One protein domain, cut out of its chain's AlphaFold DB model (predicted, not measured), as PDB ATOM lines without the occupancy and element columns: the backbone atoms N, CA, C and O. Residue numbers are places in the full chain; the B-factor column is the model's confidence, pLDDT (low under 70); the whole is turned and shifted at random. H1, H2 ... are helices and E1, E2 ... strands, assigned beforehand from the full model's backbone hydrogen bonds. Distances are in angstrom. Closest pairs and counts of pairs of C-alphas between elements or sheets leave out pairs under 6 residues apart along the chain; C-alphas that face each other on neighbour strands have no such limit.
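What this domain is: This is residues 104 to 158 of the 158 residues of the protein "DNA-binding transcriptional ArsR family regulator" of Streptomyces caelestis (UniProt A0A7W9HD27). Two helices, H1 and H2, follow each other nearly in line, with a small two-strand hairpin, E1 and E2, at the joint between them; beyond H2 a long loop folds back and ends in the short helix H3. Residues 104 to 112, of which 106 to 112 belong to H1, stick out as a free arm at one end; the body without them spans 35 by 20 by 20 A. The printed part has 55 residues, with three named helices and two named strands in the order H1, E1, E2, H2, H3; the sheet, E1 - E2, is antiparallel and the class is mostly helix. The whole is only just loose, close to extended, with a radius of gyration of the C-alphas of 15.0 A and spans of 48 by 20 by 20 A.

Where its parts are: Find C-alpha 106 at (109.561, 179.994, 117.697); from there H1 runs through residues 106 to 117, 16.4 A long. E1 is residues 119 to 121, 6.5 A, and E2 is residues 124 to 126, 6.2 A. Look next at C-alpha 128, (125.135, 167.487, 111.786), where H2, residues 128 to 139, begins its 16.3 A. H3, residues 153 to 156, spans 5.3 A and ends at (132.256, 144.073, 113.932).

How they stand to each other: H1 and H2 only just touch, with 3 pairs of C-alphas within 8 A, and only at their ends, through residues 116 to 117 and 128 to 129; the closest C-alphas, of Phe 117 and Ser 128, are 5.0 A apart. They run the same way at a shallow tilt of 17 degrees. In the hairpin of E1 and E2, N 119 and O 126 are within hydrogen-bond range at 2.8 A. H3 is apart from H2. In H1 and H2 every O i to N i+4 pair is within hydrogen-bond range; H3 is too short for such a pair.

The domain as a whole: The C-alphas of Arg 104 and Thr 153 are the two farthest apart, at 48.5 A. The printed part has no cut. The link from H2 to H3 is long, 13 residues; in it, residues 143 to 144 pair antiparallel with 150 to 151. Look for pLDDT under 70 at residues 122 to 123 and 157 to 158.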
ATOM      1  N   ARG A 104     108.102 181.718 110.862       87.62
ATOM      2  CA  ARG A 104     107.014 182.568 111.380       87.62
ATOM      3  C   ARG A 104     106.636 182.283 112.839       87.62
ATOM      4  O   ARG A 104     105.677 182.853 113.341       87.62
ATOM      5  N   SER A 105     107.354 181.386 113.517       89.00
ATOM      6  CA  SER A 105     107.146 181.093 114.938       89.00
ATOM      7  C   SER A 105     108.387 180.479 115.583       89.00
ATOM      8  O   SER A 105     109.207 179.841 114.917       89.00
ATOM      9  N   LEU A 106     108.497 180.621 116.908       88.56
ATOM     10  CA  LEU A 106     109.561 179.994 117.697       88.56
ATOM     11  C   LEU A 106     109.525 178.462 117.577       88.56
ATOM     12  O   LEU A 106     110.569 177.822 117.468       88.56
ATOM     13  N   THR A 107     108.327 177.875 117.538       87.31
ATOM     14  CA  THR A 107     108.132 176.432 117.335       87.31
ATOM     15  C   THR A 107     108.669 175.983 115.978       87.31
ATOM     16  O   THR A 107     109.388 174.985 115.901       87.31
ATOM     17  N   ALA A 108     108.392 176.738 114.909       82.12
ATOM     18  CA  ALA A 108     108.925 176.446 113.582       82.12
ATOM     19  C   ALA A 108     110.457 176.580 113.547       82.12
ATOM     20  O   ALA A 108     111.130 175.719 112.985       82.12
ATOM     21  N   ALA A 109     111.019 177.594 114.216       83.88
ATOM     22  CA  ALA A 109     112.466 177.767 114.339       83.88
ATOM     23  C   ALA A 109     113.137 176.602 115.085       83.88
ATOM     24  O   ALA A 109     114.145 176.070 114.620       83.88
ATOM     25  N   ARG A 110     112.562 176.155 116.210       86.56
ATOM     26  CA  ARG A 110     113.053 174.990 116.964       86.56
ATOM     27  C   ARG A 110     112.998 173.715 116.131       86.56
ATOM     28  O   ARG A 110     113.988 172.995 116.076       86.56
ATOM     29  N   ARG A 111     111.889 173.473 115.423       83.62
ATOM     30  CA  ARG A 111     111.752 172.326 114.515       83.62
ATOM     31  C   ARG A 111     112.805 172.356 113.408       83.62
ATOM     32  O   ARG A 111     113.425 171.336 113.137       83.62
ATOM     33  N   HIS A 112     113.050 173.522 112.811       82.44
ATOM     34  CA  HIS A 112     114.051 173.675 111.757       82.44
ATOM     35  C   HIS A 112     115.478 173.408 112.264       82.44
ATOM     36  O   HIS A 112     116.280 172.801 111.556       82.44
ATOM     37  N   ARG A 113     115.795 173.821 113.501       83.56
ATOM     38  CA  ARG A 113     117.073 173.492 114.156       83.56
ATOM     39  C   ARG A 113     117.187 172.005 114.473       83.56
ATOM     40  O   ARG A 113     118.221 171.420 114.184       83.56
ATOM     41  N   ALA A 114     116.130 171.395 115.010       84.88
ATOM     42  CA  ALA A 114     116.115 169.973 115.342       84.88
ATOM     43  C   ALA A 114     116.366 169.103 114.102       84.88
ATOM     44  O   ALA A 114     117.250 168.260 114.131       84.88
ATOM     45  N   VAL A 115     115.677 169.381 112.989       82.38
ATOM     46  CA  VAL A 115     115.863 168.659 111.716       82.38
ATOM     47  C   VAL A 115     117.272 168.849 111.136       82.38
ATOM     48  O   VAL A 115     117.814 167.932 110.522       82.38
ATOM     49  N   GLY A 116     117.873 170.031 111.320       81.62
ATOM     50  CA  GLY A 116     119.262 170.285 110.926       81.62
ATOM     51  C   GLY A 116     120.282 169.556 111.808       81.62
ATOM     52  O   GLY A 116     121.311 169.107 111.304       81.62
ATOM     53  N   PHE A 117     119.983 169.415 113.101       85.06
ATOM     54  CA  PHE A 117     120.813 168.687 114.055       85.06
ATOM     55  C   PHE A 117     120.784 167.182 113.783       85.06
ATOM     56  O   PHE A 117     121.834 166.585 113.566       85.06
ATOM     57  N   ALA A 118     119.596 166.578 113.746       87.12
ATOM     58  CA  ALA A 118     119.422 165.163 113.452       87.12
ATOM     59  C   ALA A 118     118.021 164.882 112.893       87.12
ATOM     60  O   ALA A 118     117.019 165.427 113.359       87.12
ATOM     61  N   ARG A 119     117.936 163.983 111.917       83.75
ATOM     62  CA  ARG A 119     116.685 163.411 111.418       83.75
ATOM     63  C   ARG A 119     116.918 161.967 110.998       83.75
ATOM     64  O   ARG A 119     118.019 161.632 110.578       83.75
ATOM     65  N   VAL A 120     115.873 161.155 111.069       81.31
ATOM     66  CA  VAL A 120     115.860 159.811 110.488       81.31
ATOM     67  C   VAL A 120     114.797 159.796 109.396       81.31
ATOM     68  O   VAL A 120     113.635 160.105 109.670       81.31
ATOM     69  N   CYS A 121     115.202 159.487 108.167       73.31
ATOM     70  CA  CYS A 121     114.315 159.237 107.033       73.31
ATOM     71  C   CYS A 121     114.448 157.752 106.695       73.31
ATOM     72  O   CYS A 121     115.572 157.331 106.496       73.31
ATOM     73  N   TYR A 122     113.363 156.977 106.637       60.41
ATOM     74  CA  TYR A 122     113.394 155.514 106.441       60.41
ATOM     75  C   TYR A 122     114.423 154.767 107.320       60.41
ATOM     76  O   TYR A 122     114.083 154.405 108.448       60.41
ATOM     77  N   ASP A 123     115.650 154.592 106.820       63.06
ATOM     78  CA  ASP A 123     116.838 153.948 107.394       63.06
ATOM     79  C   ASP A 123     118.105 154.843 107.387       63.06
ATOM     80  O   ASP A 123     119.174 154.428 107.836       63.06
ATOM     81  N   HIS A 124     118.005 156.093 106.931       74.19
ATOM     82  CA  HIS A 124     119.108 157.046 106.866       74.19
ATOM     83  C   HIS A 124     119.065 158.043 108.025       74.19
ATOM     84  O   HIS A 124     118.094 158.785 108.219       74.19
ATOM     85  N   LEU A 125     120.165 158.112 108.776       83.25
ATOM     86  CA  LEU A 125     120.418 159.181 109.735       83.25
ATOM     87  C   LEU A 125     121.044 160.372 108.996       83.25
ATOM     88  O   LEU A 125     122.080 160.236 108.354       83.25
ATOM     89  N   GLY A 126     120.432 161.549 109.104       81.88
ATOM     90  CA  GLY A 126     120.907 162.787 108.485       81.88
ATOM     91  C   GLY A 126     121.005 163.941 109.482       81.88
ATOM     92  O   GLY A 126     120.376 163.922 110.536       81.88
ATOM     93  N   GLY A 127     121.767 164.981 109.140       84.56
ATOM     94  CA  GLY A 127     122.001 166.158 109.993       84.56
ATOM     95  C   GLY A 127     123.441 166.243 110.499       84.56
ATOM     96  O   GLY A 127     124.246 165.354 110.232       84.56
ATOM     97  N   SER A 128     123.781 167.317 111.221       85.44
ATOM     98  CA  SER A 128     125.135 167.487 111.786       85.44
ATOM     99  C   SER A 128     125.519 166.345 112.738       85.44
ATOM    100  O   SER A 128     126.674 165.942 112.767       85.44
ATOM    101  N   LEU A 129     124.513 165.795 113.433       90.69
ATOM    102  CA  LEU A 129     124.444 164.474 114.061       90.69
ATOM    103  C   LEU A 129     125.204 163.393 113.285       90.69
ATOM    104  O   LEU A 129     126.281 162.925 113.658       90.69
ATOM    105  N   ALA A 130     124.582 163.017 112.172       89.44
ATOM    106  CA  ALA A 130     125.030 161.950 111.295       89.44
ATOM    107  C   ALA A 130     126.439 162.196 110.751       89.44
ATOM    108  O   ALA A 130     127.243 161.273 110.697       89.44
ATOM    109  N   VAL A 131     126.742 163.442 110.371       88.44
ATOM    110  CA  VAL A 131     128.063 163.820 109.847       88.44
ATOM    111  C   VAL A 131     129.139 163.596 110.906       88.44
ATOM    112  O   VAL A 131     130.092 162.871 110.646       88.44
ATOM    113  N   ALA A 132     128.944 164.123 112.119       91.25
ATOM    114  CA  ALA A 132     129.907 163.968 113.207       91.25
ATOM    115  C   ALA A 132     130.122 162.492 113.586       91.25
ATOM    116  O   ALA A 132     131.249 162.075 113.862       91.25
ATOM    117  N   MET A 133     129.056 161.682 113.570       93.38
ATOM    118  CA  MET A 133     129.156 160.236 113.790       93.38
ATOM    119  C   MET A 133     129.999 159.562 112.703       93.38
ATOM    120  O   MET A 133     130.946 158.849 113.025       93.38
ATOM    121  N   THR A 134     129.698 159.825 111.431       91.62
ATOM    122  CA  THR A 134     130.411 159.259 110.279       91.62
ATOM    123  C   THR A 134     131.888 159.661 110.258       91.62
ATOM    124  O   THR A 134     132.755 158.810 110.048       91.62
ATOM    125  N   GLU A 135     132.198 160.929 110.534       91.75
ATOM    126  CA  GLU A 135     133.572 161.433 110.657       91.75
ATOM    127  C   GLU A 135     134.318 160.727 111.795       91.75
ATOM    128  O   GLU A 135     135.419 160.218 111.593       91.75
ATOM    129  N   THR A 136     133.693 160.613 112.972       95.56
ATOM    130  CA  THR A 136     134.290 159.941 114.137       95.56
ATOM    131  C   THR A 136     134.536 158.458 113.868       95.56
ATOM    132  O   THR A 136     135.601 157.934 114.191       95.56
ATOM    133  N   MET A 137     133.572 157.761 113.268       94.50
ATOM    134  CA  MET A 137     133.713 156.346 112.926       94.50
ATOM    135  C   MET A 137     134.795 156.129 111.860       94.50
ATOM    136  O   MET A 137     135.561 155.176 111.967       94.50
ATOM    137  N   THR A 138     134.923 157.034 110.888       93.75
ATOM    138  CA  THR A 138     136.004 156.997 109.889       93.75
ATOM    139  C   THR A 138     137.366 157.225 110.547       93.75
ATOM    140  O   THR A 138     138.279 156.426 110.361       93.75
ATOM    141  N   ALA A 139     137.498 158.257 111.388       94.12
ATOM    142  CA  ALA A 139     138.744 158.577 112.088       94.12
ATOM    143  C   ALA A 139     139.206 157.454 113.033       94.12
ATOM    144  O   ALA A 139     140.401 157.246 113.221       94.12
ATOM    145  N   ARG A 140     138.260 156.700 113.608       94.56
ATOM    146  CA  ARG A 140     138.538 155.525 114.449       94.56
ATOM    147  C   ARG A 140     138.779 154.239 113.650       94.56
ATOM    148  O   ARG A 140     138.935 153.184 114.260       94.56
ATOM    149  N   GLY A 141     138.776 154.299 112.318       92.75
ATOM    150  CA  GLY A 141     138.945 153.129 111.456       92.75
ATOM    151  C   GLY A 141     137.797 152.123 111.563       92.75
ATOM    152  O   GLY A 141     138.006 150.938 111.327       92.75
ATOM    153  N   LEU A 142     136.599 152.569 111.957       94.06
ATOM    154  CA  LEU A 142     135.387 151.746 112.047       94.06
ATOM    155  C   LEU A 142     134.612 151.714 110.719       94.06
ATOM    156  O   LEU A 142     133.869 150.767 110.467       94.06
ATOM    157  N   LEU A 143     134.805 152.727 109.867       93.75
ATOM    158  CA  LEU A 143     134.256 152.801 108.512       93.75
ATOM    159  C   LEU A 143     135.376 152.824 107.465       93.75
ATOM    160  O   LEU A 143     136.353 153.555 107.621       93.75
ATOM    161  N   SER A 144     135.199 152.050 106.393       91.06
ATOM    162  CA  SER A 144     135.970 152.125 105.146       91.06
ATOM    163  C   SER A 144     135.127 152.765 104.044       91.06
ATOM    164  O   SER A 144     133.900 152.652 104.056       91.06
ATOM    165  N   TRP A 145     135.804 153.416 103.096       89.50
ATOM    166  CA  TRP A 145     135.214 154.071 101.926       89.50
ATOM    167  C   TRP A 145     135.718 153.500 100.586       89.50
ATOM    168  O   TRP A 145     135.322 154.002  99.538       89.50
ATOM    169  N   GLU A 146     136.567 152.460 100.589       84.31
ATOM    170  CA  GLU A 146     137.225 151.921  99.377       84.31
ATOM    171  C   GLU A 146     136.254 151.401  98.309       84.31
ATOM    172  O   GLU A 146     136.545 151.458  97.119       84.31
ATOM    173  N   SER A 147     135.095 150.888  98.720       80.50
ATOM    174  CA  SER A 147     134.061 150.359  97.816       80.50
ATOM    175  C   SER A 147     132.685 150.944  98.140       80.50
ATOM    176  O   SER A 147     131.660 150.303  97.923       80.50
ATOM    177  N   GLY A 148     132.672 152.155  98.704       77.38
ATOM    178  CA  GLY A 148     131.519 152.723  99.401       77.38
ATOM    179  C   GLY A 148     131.594 152.513 100.920       77.38
ATOM    180  O   GLY A 148     132.526 151.868 101.408       77.38
ATOM    181  N   PRO A 149     130.649 153.093 101.683       82.75
ATOM    182  CA  PRO A 149     130.653 153.030 103.142       82.75
ATOM    183  C   PRO A 149     130.446 151.592 103.641       82.75
ATOM    184  O   PRO A 149     129.397 150.990 103.417       82.75
ATOM    185  N   ALA A 150     131.429 151.051 104.361       89.00
ATOM    186  CA  ALA A 150     131.373 149.705 104.933       89.00
ATOM    187  C   ALA A 150     131.992 149.646 106.336       89.00
ATOM    188  O   ALA A 150     132.970 150.331 106.625       89.00
ATOM    189  N   LEU A 151     131.459 148.783 107.208       90.94
ATOM    190  CA  LEU A 151     132.068 148.507 108.514       90.94
ATOM    191  C   LEU A 151     133.385 147.743 108.345       90.94
ATOM    192  O   LEU A 151     133.433 146.720 107.651       90.94
ATOM    193  N   THR A 152     134.432 148.189 109.033       90.19
ATOM    194  CA  THR A 152     135.699 147.453 109.107       90.19
ATOM    195  C   THR A 152     135.581 146.253 110.042       90.19
ATOM    196  O   THR A 152     134.641 146.138 110.830       90.19
ATOM    197  N   THR A 153     136.552 145.343 109.989       85.19
ATOM    198  CA  THR A 153     136.633 144.205 110.917       85.19
ATOM    199  C   THR A 153     136.657 144.666 112.378       85.19
ATOM    200  O   THR A 153     135.975 144.087 113.219       85.19
ATOM    201  N   SER A 154     137.349 145.773 112.667       80.25
ATOM    202  CA  SER A 154     137.424 146.382 114.001       80.25
ATOM    203  C   SER A 154     136.067 146.858 114.529       80.25
ATOM    204  O   SER A 154     135.855 146.874 115.735       80.25
ATOM    205  N   ALA A 155     135.135 147.218 113.643       80.81
ATOM    206  CA  ALA A 155     133.789 147.641 114.023       80.81
ATOM    207  C   ALA A 155     132.813 146.478 114.264       80.81
ATOM    208  O   ALA A 155     131.744 146.699 114.825       80.81
ATOM    209  N   ARG A 156     133.143 145.252 113.832       76.56
ATOM    210  CA  ARG A 156     132.256 144.073 113.932       76.56
ATOM    211  C   ARG A 156     132.474 143.241 115.198       76.56
ATOM    212  O   ARG A 156     131.685 142.342 115.466       76.56
ATOM    213  N   HIS A 157     133.539 143.520 115.946       67.31
ATOM    214  CA  HIS A 157     133.949 142.764 117.138       67.31
ATOM    215  C   HIS A 157     134.045 143.624 118.410       67.31
ATOM    216  O   HIS A 157     134.600 143.164 119.405       67.31
ATOM    217  N   GLY A 158     133.550 144.865 118.355       54.22
ATOM    218  CA  GLY A 158     133.501 145.803 119.480       54.22
ATOM    219  C   GLY A 158     132.145 145.853 120.163       54.22
ATOM    220  O   GLY A 158     131.142 145.489 119.510       54.22
TER     221      GLY A 158